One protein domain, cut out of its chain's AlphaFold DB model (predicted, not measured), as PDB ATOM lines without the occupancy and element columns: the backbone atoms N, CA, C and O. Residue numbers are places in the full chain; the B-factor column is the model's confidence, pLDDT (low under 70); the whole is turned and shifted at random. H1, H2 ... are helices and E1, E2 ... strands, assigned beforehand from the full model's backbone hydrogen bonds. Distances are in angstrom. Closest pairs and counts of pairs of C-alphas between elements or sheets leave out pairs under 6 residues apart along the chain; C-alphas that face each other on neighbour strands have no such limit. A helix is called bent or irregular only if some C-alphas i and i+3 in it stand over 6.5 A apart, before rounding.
ATOM      1  N   THR A  85     181.849 310.476 287.130       86.38
ATOM      2  CA  THR A  85     181.264 309.540 286.178       86.38
ATOM      3  C   THR A  85     179.797 309.894 285.993       86.38
ATOM      4  O   THR A  85     179.038 309.916 286.961       86.38
ATOM      5  N   VAL A  86     179.401 310.170 284.756       85.25
ATOM      6  CA  VAL A  86     178.018 310.458 284.385       85.25
ATOM      7  C   VAL A  86     177.512 309.328 283.502       85.25
ATOM      8  O   VAL A  86     178.173 308.933 282.541       85.25
ATOM      9  N   THR A  87     176.335 308.811 283.841       86.81
ATOM     10  CA  THR A  87     175.653 307.773 283.069       86.81
ATOM     11  C   THR A  87     174.440 308.379 282.388       86.81
ATOM     12  O   THR A  87     173.548 308.915 283.042       86.81
ATOM     13  N   TYR A  88     174.410 308.257 281.071       85.56
ATOM     14  CA  TYR A  88     173.345 308.707 280.196       85.56
ATOM     15  C   TYR A  88     172.516 307.521 279.733       85.56
ATOM     16  O   TYR A  88     173.055 306.469 279.374       85.56
ATOM     17  N   ARG A  89     171.195 307.691 279.696       85.12
ATOM     18  CA  ARG A  89     170.323 306.713 279.048       85.12
ATOM     19  C   ARG A  89     170.370 306.958 277.545       85.12
ATOM     20  O   ARG A  89     170.174 308.083 277.096       85.12
ATOM     21  N   VAL A  90     170.628 305.907 276.773       85.75
ATOM     22  CA  VAL A  90     170.644 305.971 275.310       85.75
ATOM     23  C   VAL A  90     169.312 305.446 274.793       85.75
ATOM     24  O   VAL A  90     168.914 304.321 275.092       85.75
ATOM     25  N   GLU A  91     168.611 306.274 274.030       85.75
ATOM     26  CA  GLU A  91     167.344 305.907 273.396       85.75
ATOM     27  C   GLU A  91     167.588 305.136 272.102       85.75
ATOM     28  O   GLU A  91     166.899 304.163 271.803       85.75
ATOM     29  N   ASN A  92     168.576 305.579 271.326       82.75
ATOM     30  CA  ASN A  92     168.907 305.008 270.030       82.75
ATOM     31  C   ASN A  92     170.382 305.264 269.699       82.75
ATOM     32  O   ASN A  92     170.956 306.256 270.153       82.75
ATOM     33  N   TYR A  93     170.983 304.404 268.879       82.88
ATOM     34  CA  TYR A  93     172.313 304.623 268.327       82.88
ATOM     35  C   TYR A  93     172.352 304.342 266.827       82.88
ATOM     36  O   TYR A  93     171.671 303.450 266.325       82.88
ATOM     37  N   ARG A  94     173.187 305.089 266.103       85.25
ATOM     38  CA  ARG A  94     173.461 304.860 264.682       85.25
ATOM     39  C   ARG A  94     174.961 304.852 264.437       85.25
ATOM     40  O   ARG A  94     175.684 305.662 265.004       85.25
ATOM     41  N   ILE A  95     175.412 303.961 263.565       84.44
ATOM     42  CA  ILE A  95     176.791 303.948 263.076       84.44
ATOM     43  C   ILE A  95     176.836 304.773 261.792       84.44
ATOM     44  O   ILE A  95     176.062 304.517 260.867       84.44
ATOM     45  N   GLN A  96     177.722 305.763 261.733       83.12
ATOM     46  CA  GLN A  96     177.955 306.577 260.546       83.12
ATOM     47  C   GLN A  96     179.437 306.550 260.192       83.12
ATOM     48  O   GLN A  96     180.291 306.762 261.042       83.12
ATOM     49  N   LYS A  97     179.742 306.301 258.920       82.00
ATOM     50  CA  LYS A  97     181.097 306.448 258.387       82.00
ATOM     51  C   LYS A  97     181.239 307.864 257.849       82.00
ATOM     52  O   LYS A  97     180.395 308.297 257.063       82.00
ATOM     53  N   MET A  98     182.270 308.573 258.276       75.31
ATOM     54  CA  MET A  98     182.656 309.856 257.704       75.31
ATOM     55  C   MET A  98     184.040 309.717 257.085       75.31
ATOM     56  O   MET A  98     184.901 309.012 257.602       75.31
ATOM     57  N   LYS A  99     184.220 310.361 255.936       70.44
ATOM     58  CA  LYS A  99     185.493 310.394 255.227       70.44
ATOM     59  C   LYS A  99     186.213 311.663 255.666       70.44
ATOM     60  O   LYS A  99     185.734 312.756 255.366       70.44
ATOM     61  N   GLU A 100     187.306 311.526 256.400       68.69
ATOM     62  CA  GLU A 100     188.117 312.651 256.854       68.69
ATOM     63  C   GLU A 100     189.442 312.623 256.099       68.69
ATOM     64  O   GLU A 100     190.228 311.717 256.318       68.69
ATOM     65  N   LYS A 101     189.649 313.593 255.194       66.56
ATOM     66  CA  LYS A 101     190.824 313.809 254.315       66.56
ATOM     67  C   LYS A 101     191.476 312.555 253.695       66.56
ATOM     68  O   LYS A 101     191.324 312.385 252.491       66.56
ATOM     69  N   ASP A 102     192.124 311.700 254.484       64.75
ATOM     70  CA  ASP A 102     192.847 310.494 254.057       64.75
ATOM     71  C   ASP A 102     192.345 309.180 254.697       64.75
ATOM     72  O   ASP A 102     192.811 308.109 254.312       64.75
ATOM     73  N   ASP A 103     191.371 309.222 255.617       65.50
ATOM     74  CA  ASP A 103     190.882 308.034 256.328       65.50
ATOM     75  C   ASP A 103     189.346 307.982 256.471       65.50
ATOM     76  O   ASP A 103     188.633 308.990 256.397       65.50
ATOM     77  N   THR A 104     188.798 306.774 256.632       70.94
ATOM     78  CA  THR A 104     187.358 306.565 256.861       70.94
ATOM     79  C   THR A 104     187.109 306.248 258.327       70.94
ATOM     80  O   THR A 104     187.095 305.085 258.733       70.94
ATOM     81  N   ILE A 105     186.836 307.284 259.114       73.94
ATOM     82  CA  ILE A 105     186.550 307.134 260.538       73.94
ATOM     83  C   ILE A 105     185.080 306.744 260.724       73.94
ATOM     84  O   ILE A 105     184.155 307.293 260.111       73.94
ATOM     85  N   THR A 106     184.852 305.731 261.558       78.25
ATOM     86  CA  THR A 106     183.507 305.262 261.898       78.25
ATOM     87  C   THR A 106     183.088 305.865 263.231       78.25
ATOM     88  O   THR A 106     183.724 305.629 264.248       78.25
ATOM     89  N   TYR A 107     181.971 306.584 263.250       80.38
ATOM     90  CA  TYR A 107     181.425 307.215 264.447       80.38
ATOM     91  C   TYR A 107     180.137 306.530 264.908       80.38
ATOM     92  O   TYR A 107     179.312 306.088 264.101       80.38
ATOM     93  N   TYR A 108     179.930 306.506 266.223       80.50
ATOM     94  CA  TYR A 108     178.643 306.245 266.851       80.50
ATOM     95  C   TYR A 108     177.934 307.564 267.151       80.50
ATOM     96  O   TYR A 108     178.429 308.418 267.886       80.50
ATOM     97  N   LEU A 109     176.729 307.702 266.613       84.81
ATOM     98  CA  LEU A 109     175.753 308.710 266.999       84.81
ATOM     99  C   LEU A 109     174.868 308.119 268.089       84.81
ATOM    100  O   LEU A 109     174.011 307.290 267.794       84.81
ATOM    101  N   LEU A 110     175.070 308.535 269.336       84.25
ATOM    102  CA  LEU A 110     174.246 308.128 270.471       84.25
ATOM    103  C   LEU A 110     173.204 309.212 270.751       84.25
ATOM    104  O   LEU A 110     173.556 310.339 271.102       84.25
ATOM    105  N   LYS A 111     171.918 308.882 270.627       86.44
ATOM    106  CA  LYS A 111     170.831 309.758 271.069       86.44
ATOM    107  C   LYS A 111     170.591 309.524 272.558       86.44
ATOM    108  O   LYS A 111     170.087 308.470 272.949       86.44
ATOM    109  N   THR A 112     170.999 310.489 273.374       84.81
ATOM    110  CA  THR A 112     170.828 310.483 274.832       84.81
ATOM    111  C   THR A 112     169.677 311.390 275.253       84.81
ATOM    112  O   THR A 112     169.236 312.241 274.480       84.81
ATOM    113  N   ASP A 113     169.246 311.258 276.503       81.38
ATOM    114  CA  ASP A 113     168.293 312.152 277.171       81.38
ATOM    115  C   ASP A 113     168.721 313.633 277.160       81.38
ATOM    116  O   ASP A 113     167.876 314.524 277.196       81.38
ATOM    117  N   LYS A 114     170.028 313.911 277.047       78.56
ATOM    118  CA  LYS A 114     170.580 315.273 276.934       78.56
ATOM    119  C   LYS A 114     170.927 315.701 275.502       78.56
ATOM    120  O   LYS A 114     171.584 316.724 275.315       78.56
ATOM    121  N   GLY A 115     170.517 314.932 274.490       83.38
ATOM    122  CA  GLY A 115     170.750 315.218 273.071       83.38
ATOM    123  C   GLY A 115     171.651 314.199 272.367       83.38
ATOM    124  O   GLY A 115     171.975 313.138 272.903       83.38
ATOM    125  N   THR A 116     172.051 314.502 271.132       84.25
ATOM    126  CA  THR A 116     172.863 313.595 270.307       84.25
ATOM    127  C   THR A 116     174.354 313.801 270.565       84.25
ATOM    128  O   THR A 116     174.859 314.919 270.484       84.25
ATOM    129  N   LYS A 117     175.075 312.714 270.849       80.44
ATOM    130  CA  LYS A 117     176.534 312.687 270.997       80.44
ATOM    131  C   LYS A 117     177.160 311.944 269.820       80.44
ATOM    132  O   LYS A 117     176.714 310.852 269.480       80.44
ATOM    133  N   VAL A 118     178.191 312.537 269.222       80.50
ATOM    134  CA  VAL A 118     179.041 311.911 268.198       80.50
ATOM    135  C   VAL A 118     180.305 311.430 268.892       80.50
ATOM    136  O   VAL A 118     180.965 312.219 269.567       80.50
ATOM    137  N   ILE A 119     180.605 310.141 268.781       76.75
ATOM    138  CA  ILE A 119     181.756 309.524 269.442       76.75
ATOM    139  C   ILE A 119     182.474 308.643 268.430       76.75
ATOM    140  O   ILE A 119     181.832 307.892 267.698       76.75
ATOM    141  N   ASP A 120     183.796 308.735 268.390       76.12
ATOM    142  CA  ASP A 120     184.621 307.853 267.575       76.12
ATOM    143  C   ASP A 120     184.495 306.404 268.071       76.12
ATOM    144  O   ASP A 120     184.580 306.147 269.277       76.12
ATOM    145  N   LYS A 121     184.287 305.459 267.147       74.19
ATOM    146  CA  LYS A 121     184.219 304.026 267.440       74.19
ATOM    147  C   LYS A 121     185.423 303.542 268.231       74.19
ATOM    148  O   LYS A 121     185.232 302.769 269.167       74.19
ATOM    149  N   ASP A 122     186.622 304.005 267.905       71.62
ATOM    150  CA  ASP A 122     187.830 303.449 268.510       71.62
ATOM    151  C   ASP A 122     188.080 303.985 269.931       71.62
ATOM    152  O   ASP A 122     188.774 303.357 270.735       71.62
ATOM    153  N   SER A 123     187.426 305.097 270.282       69.12
ATOM    154  CA  SER A 123     187.424 305.689 271.627       69.12
ATOM    155  C   SER A 123     186.366 305.090 272.569       69.12
ATOM    156  O   SER A 123     186.347 305.388 273.770       69.12
ATOM    157  N   LEU A 124     185.463 304.255 272.038       76.81
ATOM    158  CA  LEU A 124     184.291 303.752 272.745       76.81
ATOM    159  C   LEU A 124     184.421 302.260 273.056       76.81
ATOM    160  O   LEU A 124     184.442 301.417 272.164       76.81
ATOM    161  N   GLN A 125     184.415 301.910 274.341       80.81
ATOM    162  CA  GLN A 125     184.307 300.513 274.742       80.81
ATOM    163  C   GLN A 125     182.841 300.083 274.696       80.81
ATOM    164  O   GLN A 125     182.009 300.627 275.421       80.81
ATOM    165  N   ILE A 126     182.521 299.095 273.860       81.19
ATOM    166  CA  ILE A 126     181.170 298.536 273.771       81.19
ATOM    167  C   ILE A 126     181.104 297.264 274.608       81.19
ATOM    168  O   ILE A 126     181.967 296.393 274.509       81.19
ATOM    169  N   THR A 127     180.082 297.158 275.450       83.69
ATOM    170  CA  THR A 127     179.821 295.963 276.253       83.69
ATOM    171  C   THR A 127     178.387 295.521 276.029       83.69
ATOM    172  O   THR A 127     177.456 296.250 276.366       83.69
ATOM    173  N   GLU A 128     178.212 294.329 275.470       84.62
ATOM    174  CA  GLU A 128     176.903 293.708 275.291       84.62
ATOM    175  C   GLU A 128     176.731 292.593 276.326       84.62
ATOM    176  O   GLU A 128     177.593 291.729 276.469       84.62
ATOM    177  N   GLU A 129     175.641 292.640 277.090       84.19
ATOM    178  CA  GLU A 129     175.314 291.641 278.109       84.19
ATOM    179  C   GLU A 129     173.872 291.164 277.941       84.19
ATOM    180  O   GLU A 129     172.938 291.967 277.881       84.19
ATOM    181  N   ASP A 130     173.677 289.850 277.961       82.62
ATOM    182  CA  ASP A 130     172.355 289.248 278.099       82.62
ATOM    183  C   ASP A 130     172.064 288.994 279.581       82.62
ATOM    184  O   ASP A 130     172.885 288.430 280.307       82.62
ATOM    185  N   ARG A 131     170.887 289.411 280.050       82.94
ATOM    186  CA  ARG A 131     170.417 289.151 281.417       82.94
ATOM    187  C   ARG A 131     169.016 288.567 281.391       82.94
ATOM    188  O   ARG A 131     168.229 288.857 280.496       82.94
ATOM    189  N   PHE A 132     168.676 287.779 282.400       80.19
ATOM    190  CA  PHE A 132     167.294 287.358 282.594       80.19
ATOM    191  C   PHE A 132     166.471 288.487 283.216       80.19
ATOM    192  O   PHE A 132     166.981 289.319 283.978       80.19
ATOM    193  N   THR A 133     165.192 288.546 282.856       77.06
ATOM    194  CA  THR A 133     164.229 289.475 283.454       77.06
ATOM    195  C   THR A 133     164.144 289.294 284.963       77.06
ATOM    196  O   THR A 133     164.236 288.182 285.468       77.06
ATOM    197  N   ASN A 134     163.910 290.379 285.698       75.44
ATOM    198  CA  ASN A 134     163.671 290.324 287.141       75.44
ATOM    199  C   ASN A 134     162.548 291.293 287.540       75.44
ATOM    200  O   ASN A 134     162.064 292.067 286.716       75.44
ATOM    201  N   LYS A 135     162.158 291.315 288.823       68.62
ATOM    202  CA  LYS A 135     161.093 292.213 289.325       68.62
ATOM    203  C   LYS A 135     161.324 293.702 289.016       68.62
ATOM    204  O   LYS A 135     160.367 294.466 288.994       68.62
ATOM    205  N   LYS A 136     162.575 294.125 288.792       71.81
ATOM    206  CA  LYS A 136     162.938 295.514 288.468       71.81
ATOM    207  C   LYS A 136     162.995 295.788 286.956       71.81
ATOM    208  O   LYS A 136     162.841 296.938 286.569       71.81
ATOM    209  N   HIS A 137     163.256 294.782 286.116       69.88
ATOM    210  CA  HIS A 137     163.536 294.950 284.684       69.88
ATOM    211  C   HIS A 137     162.734 293.935 283.861       69.88
ATOM    212  O   HIS A 137     162.989 292.729 283.913       69.88
ATOM    213  N   LYS A 138     161.762 294.449 283.097       75.44
ATOM    214  CA  LYS A 138     160.970 293.677 282.128       75.44
ATOM    215  C   LYS A 138     161.806 293.341 280.888       75.44
ATOM    216  O   LYS A 138     162.855 293.945 280.667       75.44
ATOM    217  N   ALA A 139     161.323 292.392 280.085       75.31
ATOM    218  CA  ALA A 139     161.971 292.011 278.834       75.31
ATOM    219  C   ALA A 139     162.132 293.235 277.920       75.31
ATOM    220  O   ALA A 139     161.208 294.041 277.785       75.31
ATOM    221  N   GLY A 140     163.312 293.389 277.327       76.69
ATOM    222  CA  GLY A 140     163.638 294.555 276.510       76.69
ATOM    223  C   GLY A 140     165.118 294.916 276.522       76.69
ATOM    224  O   GLY A 140     165.926 294.315 277.227       76.69
ATOM    225  N   ARG A 141     165.476 295.919 275.718       81.50
ATOM    226  CA  ARG A 141     166.853 296.394 275.554       81.50
ATOM    227  C   ARG A 141     167.057 297.690 276.333       81.50
ATOM    228  O   ARG A 141     166.326 298.658 276.130       81.50
ATOM    229  N   VAL A 142     168.059 297.721 277.202       83.75
ATOM    230  CA  VAL A 142     168.485 298.911 277.945       83.75
ATOM    231  C   VAL A 142     169.869 299.304 277.457       83.75
ATOM    232  O   VAL A 142     170.795 298.502 277.490       83.75
ATOM    233  N   MET A 143     170.008 300.542 276.993       85.38
ATOM    234  CA  MET A 143     171.269 301.077 276.496       85.38
ATOM    235  C   MET A 143     171.703 302.238 277.388       85.38
ATOM    236  O   MET A 143     170.924 303.155 277.660       85.38
ATOM    237  N   THR A 144     172.943 302.194 277.857       86.56
ATOM    238  CA  THR A 144     173.519 303.216 278.733       86.56
ATOM    239  C   THR A 144     174.887 303.623 278.231       86.56
ATOM    240  O   THR A 144     175.690 302.777 277.848       86.56
ATOM    241  N   TYR A 145     175.161 304.916 278.274       84.75
ATOM    242  CA  TYR A 145     176.447 305.485 277.923       84.75
ATOM    243  C   TYR A 145     177.061 306.139 279.153       84.75
ATOM    244  O   TYR A 145     176.501 307.083 279.702       84.75
ATOM    245  N   THR A 146     178.207 305.637 279.585       85.69
ATOM    246  CA  THR A 146     178.923 306.128 280.757       85.69
ATOM    247  C   THR A 146     180.179 306.856 280.309       85.69
ATOM    248  O   THR A 146     181.000 306.300 279.577       85.69
ATOM    249  N   ARG A 147     180.348 308.096 280.768       85.12
ATOM    250  CA  ARG A 147     181.522 308.920 280.474       85.12
ATOM    251  C   ARG A 147     181.996 309.638 281.727       85.12
ATOM    252  O   ARG A 147     181.192 310.061 282.555       85.12
ATOM    253  N   LYS A 148     183.308 309.824 281.839       85.00
ATOM    254  CA  LYS A 148     183.880 310.761 282.799       85.00
ATOM    255  C   LYS A 148     183.776 312.202 282.286       85.00
ATOM    256  O   LYS A 148     184.225 312.506 281.185       85.00
ATOM    257  N   GLU A 149     183.200 313.084 283.088       85.94
ATOM    258  CA  GLU A 149     183.056 314.516 282.810       85.94
ATOM    259  C   GLU A 149     183.644 315.347 283.952       85.94
ATOM    260  O   GLU A 149     183.834 314.858 285.066       85.94
ATOM    261  N   ILE A 150     183.926 316.619 283.683       85.31
ATOM    262  CA  ILE A 150     184.407 317.562 284.695       85.31
ATOM    263  C   ILE A 150     183.207 318.180 285.414       85.31
ATOM    264  O   ILE A 150     182.238 318.603 284.786       85.31
ATOM    265  N   LYS A 151     183.267 318.249 286.746       83.00
ATOM    266  CA  LYS A 151     182.259 318.920 287.579       83.00
ATOM    267  C   LYS A 151     182.102 320.394 287.178       83.00
ATOM    268  O   LYS A 151     183.086 321.105 287.006       83.00
ATOM    269  N   GLY A 152     180.863 320.889 287.156       75.50
ATOM    270  CA  GLY A 152     180.531 322.259 286.723       75.50
ATOM    271  C   GLY A 152     181.073 323.407 287.592       75.50
ATOM    272  O   GLY A 152     180.970 324.561 287.193       75.50
ATOM    273  N   ASN A 153     181.679 323.119 288.748       80.00
ATOM    274  CA  ASN A 153     182.207 324.134 289.674       80.00
ATOM    275  C   ASN A 153     183.711 324.417 289.488       80.00
ATOM    276  O   ASN A 153     184.351 325.003 290.364       80.00
ATOM    277  N   VAL A 154     184.305 323.983 288.375       82.75
ATOM    278  CA  VAL A 154     185.719 324.239 288.085       82.75
ATOM    279  C   VAL A 154     185.924 325.694 287.640       82.75
ATOM    280  O   VAL A 154     185.188 326.191 286.790       82.75
ATOM    281  N   PRO A 155     186.941 326.405 288.165       83.31
ATOM    282  CA  PRO A 155     187.266 327.744 287.692       83.31
ATOM    283  C   PRO A 155     187.605 327.769 286.195       83.31
ATOM    284  O   PRO A 155     188.412 326.963 285.731       83.31
ATOM    285  N   LYS A 156     187.080 328.760 285.458       82.81
ATOM    286  CA  LYS A 156     187.249 328.891 283.994       82.81
ATOM    287  C   LYS A 156     188.698 328.754 283.503       82.81
ATOM    288  O   LYS A 156     188.938 328.129 282.480       82.81
ATOM    289  N   TYR A 157     189.669 329.293 284.245       79.00
ATOM    290  CA  TYR A 157     191.090 329.238 283.870       79.00
ATOM    291  C   TYR A 157     191.704 327.825 283.937       79.00
ATOM    292  O   TYR A 157     192.739 327.589 283.325       79.00
ATOM    293  N   LYS A 158     191.086 326.893 284.677       82.94
ATOM    294  CA  LYS A 158     191.492 325.478 284.738       82.94
ATOM    295  C   LYS A 158     190.715 324.608 283.767       82.94
ATOM    296  O   LYS A 158     191.216 323.570 283.351       82.94
ATOM    297  N   GLN A 159     189.490 325.023 283.452       85.50
ATOM    298  CA  GLN A 159     188.525 324.214 282.727       85.50
ATOM    299  C   GLN A 159     189.102 323.699 281.409       85.50
ATOM    300  O   GLN A 159     189.169 322.492 281.229       85.50
ATOM    301  N   LYS A 160     189.632 324.589 280.564       83.31
ATOM    302  CA  LYS A 160     190.204 324.207 279.268       83.31
ATOM    303  C   LYS A 160     191.331 323.172 279.396       83.31
ATOM    304  O   LYS A 160     191.284 322.134 278.757       83.31
ATOM    305  N   VAL A 161     192.299 323.415 280.281       83.69
ATOM    306  CA  VAL A 161     193.449 322.510 280.476       83.69
ATOM    307  C   VAL A 161     193.011 321.138 280.997       83.69
ATOM    308  O   VAL A 161     193.552 320.118 280.580       83.69
ATOM    309  N   LEU A 162     192.024 321.095 281.895       86.06
ATOM    310  CA  LEU A 162     191.486 319.833 282.399       86.06
ATOM    311  C   LEU A 162     190.641 319.107 281.342       86.06
ATOM    312  O   LEU A 162     190.709 317.882 281.274       86.06
ATOM    313  N   GLU A 163     189.869 319.829 280.523       84.56
ATOM    314  CA  GLU A 163     189.092 319.266 279.408       84.56
ATOM    315  C   GLU A 163     190.014 318.657 278.350       84.56
ATOM    316  O   GLU A 163     189.799 317.513 277.946       84.56
ATOM    317  N   ASP A 164     191.078 319.370 277.975       82.62
ATOM    318  CA  ASP A 164     192.093 318.894 277.035       82.62
ATOM    319  C   ASP A 164     192.780 317.629 277.576       82.62
ATOM    320  O   ASP A 164     192.877 316.622 276.873       82.62
ATOM    321  N   LYS A 165     193.167 317.626 278.861       83.19
ATOM    322  CA  LYS A 165     193.791 316.451 279.493       83.19
ATOM    323  C   LYS A 165     192.838 315.259 279.591       83.19
ATOM    324  O   LYS A 165     193.244 314.116 279.389       83.19
ATOM    325  N   LEU A 166     191.566 315.510 279.896       83.12
ATOM    326  CA  LEU A 166     190.539 314.473 279.939       83.12
ATOM    327  C   LEU A 166     190.282 313.884 278.548       83.12
ATOM    328  O   LEU A 166     190.103 312.675 278.423       83.12
ATOM    329  N   LYS A 167     190.273 314.718 277.504       80.62
ATOM    330  CA  LYS A 167     190.148 314.274 276.114       80.62
ATOM    331  C   LYS A 167     191.327 313.385 275.714       80.62
ATOM    332  O   LYS A 167     191.091 312.259 275.292       80.62
ATOM    333  N   GLU A 168     192.557 313.833 275.969       79.00
ATOM    334  CA  GLU A 168     193.785 313.060 275.736       79.00
ATOM    335  C   GLU A 168     193.725 311.681 276.417       79.00
ATOM    336  O   GLU A 168     194.073 310.667 275.820       79.00
ATOM    337  N   TYR A 169     193.236 311.607 277.660       78.19
ATOM    338  CA  TYR A 169     193.101 310.331 278.372       78.19
ATOM    339  C   TYR A 169     191.973 309.443 277.853       78.19
ATOM    340  O   TYR A 169     192.136 308.227 277.842       78.19
ATOM    341  N   ASN A 170     190.852 310.024 277.423       72.25
ATOM    342  CA  ASN A 170     189.764 309.266 276.808       72.25
ATOM    343  C   ASN A 170     190.187 308.656 275.461       72.25
ATOM    344  O   ASN A 170     189.724 307.572 275.119       72.25
ATOM    345  N   GLU A 171     191.046 309.353 274.713       69.88
ATOM    346  CA  GLU A 171     191.584 308.919 273.416       69.88
ATOM    347  C   GLU A 171     192.796 307.982 273.572       69.88
ATOM    348  O   GLU A 171     193.063 307.146 272.711       69.88
ATOM    349  N   SER A 172     193.520 308.058 274.693       68.31
ATOM    350  CA  SER A 172     194.680 307.206 274.946       68.31
ATOM    351  C   SER A 172     194.285 305.761 275.262       68.31
ATOM    352  O   SER A 172     193.717 305.449 276.314       68.31
ATOM    353  N   TYR A 173     194.697 304.825 274.401       57.50
ATOM    354  CA  TYR A 173     194.471 303.394 274.622       57.50
ATOM    355  C   TYR A 173     195.106 302.856 275.916       57.50
ATOM    356  O   TYR A 173     194.638 301.846 276.443       57.50
ATOM    357  N   ASN A 174     196.110 303.541 276.467       59.28
ATOM    358  CA  ASN A 174     196.852 303.094 277.646       59.28
ATOM    359  C   ASN A 174     196.109 303.310 278.975       59.28
ATOM    360  O   ASN A 174     196.566 302.821 280.005       59.28
ATOM    361  N   LYS A 175     194.978 304.031 278.984       70.69
ATOM    362  CA  LYS A 175     194.221 304.330 280.211       70.69
ATOM    363  C   LYS A 175     192.755 303.884 280.109       70.69
ATOM    364  O   LYS A 175     191.863 304.718 279.947       70.69
ATOM    365  N   PRO A 176     192.470 302.572 280.234       68.56
ATOM    366  CA  PRO A 176     191.118 302.028 280.069       68.56
ATOM    367  C   PRO A 176     190.101 302.634 281.046       68.56
ATOM    368  O   PRO A 176     188.932 302.775 280.708       68.56
ATOM    369  N   GLU A 177     190.546 303.067 282.226       72.00
ATOM    370  CA  GLU A 177     189.694 303.657 283.262       72.00
ATOM    371  C   GLU A 177     189.050 305.002 282.874       72.00
ATOM    372  O   GLU A 177     188.109 305.434 283.539       72.00
ATOM    373  N   TYR A 178     189.563 305.698 281.855       73.25
ATOM    374  CA  TYR A 178     188.985 306.955 281.363       73.25
ATOM    375  C   TYR A 178     188.093 306.744 280.144       73.25
ATOM    376  O   TYR A 178     187.272 307.604 279.846       73.25
ATOM    377  N   ARG A 179     188.178 305.591 279.471       76.19
ATOM    378  CA  ARG A 179     187.408 305.356 278.250       76.19
ATOM    379  C   ARG A 179     185.914 305.477 278.501       76.19
ATOM    380  O   ARG A 179     185.384 305.101 279.547       76.19
ATOM    381  N   SER A 180     185.227 305.998 277.493       81.62
ATOM    382  CA  SER A 180     183.772 306.016 277.523       81.62
ATOM    383  C   SER A 180     183.248 304.606 277.272       81.62
ATOM    384  O   SER A 180     183.763 303.899 276.405       81.62
ATOM    385  N   ILE A 181     182.217 304.208 278.010       84.12
ATOM    386  CA  ILE A 181     181.645 302.864 277.932       84.12
ATOM    387  C   ILE A 181     180.219 302.971 277.411       84.12
ATOM    388  O   ILE A 181     179.374 303.629 278.017       84.12
ATOM    389  N   PHE A 182     179.933 302.298 276.303       84.38
ATOM    390  CA  PHE A 182     178.579 302.097 275.813       84.38
ATOM    391  C   PHE A 182     178.136 300.672 276.117       84.38
ATOM    392  O   PHE A 182     178.625 299.704 275.538       84.38
ATOM    393  N   LYS A 183     177.207 300.546 277.059       85.62
ATOM    394  CA  LYS A 183     176.691 299.263 277.512       85.62
ATOM    395  C   LYS A 183     175.299 299.019 276.951       85.62
ATOM    396  O   LYS A 183     174.407 299.857 277.092       85.62
ATOM    397  N   ILE A 184     175.114 297.848 276.361       83.94
ATOM    398  CA  ILE A 184     173.843 297.350 275.852       83.94
ATOM    399  C   ILE A 184     173.481 296.121 276.681       83.94
ATOM    400  O   ILE A 184     174.208 295.134 276.683       83.94
ATOM    401  N   ILE A 185     172.357 296.174 277.387       83.31
ATOM    402  CA  ILE A 185     171.834 295.048 278.159       83.31
ATOM    403  C   ILE A 185     170.532 294.581 277.523       83.31
ATOM    404  O   ILE A 185     169.594 295.372 277.387       83.31
ATOM    405  N   THR A 186     170.451 293.303 277.170       83.88
ATOM    406  CA  THR A 186     169.225 292.686 276.656       83.88
ATOM    407  C   THR A 186     168.624 291.789 277.732       83.88
ATOM    408  O   THR A 186     169.230 290.803 278.142       83.88
ATOM    409  N   TYR A 187     167.424 292.131 278.200       83.38
ATOM    410  CA  TYR A 187     166.675 291.331 279.164       83.38
ATOM    411  C   TYR A 187     165.801 290.307 278.437       83.38
ATOM    412  O   TYR A 187     164.839 290.687 277.765       83.38
ATOM    413  N   LYS A 188     166.128 289.021 278.578       82.50
ATOM    414  CA  LYS A 188     165.365 287.888 278.029       82.50
ATOM    415  C   LYS A 188     164.439 287.319 279.103       82.50
ATOM    416  O   LYS A 188     164.833 287.233 280.266       82.50
ATOM    417  N   SER A 189     163.214 286.950 278.731       73.94
ATOM    418  CA  SER A 189     162.316 286.249 279.654       73.94
ATOM    419  C   SER A 189     162.932 284.906 280.026       73.94
ATOM    420  O   SER A 189     163.358 284.160 279.143       73.94
TER     421      SER A 189
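Overview. This is residues 85 to 189 of the 193 residues of an uncharacterized protein of Ligilactobacillus salivarius (UniProt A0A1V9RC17). One strongly twisted sheet of six strands is bent back on itself at E1 into two leaves only partly face to face, E3 and E2 in one and E5, E6 and E4 in the other. H1 sits beside the strands near the end of E5, and residues 99 to 104, at the tip of the E1 and E2 hairpin, stick out. The printed part has 105 residues with one named helix and six named strands, in the order E1 E2 E3 E4 E5 H1 E6, of mixed class, helices and strands. The mixed sheet runs E3 E2 E1 E5 E6 E4; the whole is loose, with a radius of gyration of the C-alphas of 16.1 A and spans of 50 by 39 by 28 A.

Arrangement. In this folded sheet, E3, residues 115 to 120, and E2, residues 103 to 112, face E5, residues 140 to 150, E6, residues 180 to 188, and E4, residues 124 to 132, with E1, residues 85 to 100, as the hinge. E1 bends by 98 degrees at residue 89; its residues 85 to 90 pair with E5, antiparallel, N 88 and O 145 at 2.8 A. Its residues 90 to 100 pair with E2, N 96 and O 107 at 2.9 A. E1, E2 and E3 form a meander, each strand the antiparallel neighbour of the one before, with N 110 and O 117 at 2.8 A. E5 and E6 are antiparallel, N 144 and O 183 at 2.9 A; E6 and E4 are parallel, N 184 and O 127 at 2.8 A. H1, residues 156 to 171, is on the sheet at a height of 6.3 A, over none of its strands; its closest C-alphas to E5 are those of Glu 163 and Ile 150, 7.3 A. In H1, 10 of 12 O i to N i+4 pairs are within hydrogen-bond range.

Along the chain. E1 begins at C-alpha 85 (181.264, 309.540, 286.178) and spans 30.3 A; E2 spans 27.4 A, E3 16.6 A, E4 25.6 A and E5 32.1 A. H1 spans 23.0 A and is irregular, but only just: C-alphas 157 and 160 are 6.9 A apart. E6 spans 25.8 A and ends at C-alpha 188 (165.365, 287.888, 278.029).

Size, cuts and confidence. The C-alphas farthest apart, of Tyr 157 and Ser 189, are 51.9 A apart. The printed part has no cut, and no link is long. Confidence is under 70 at residues 100 to 103, 123, 135, 137, 171 to 174 and 176.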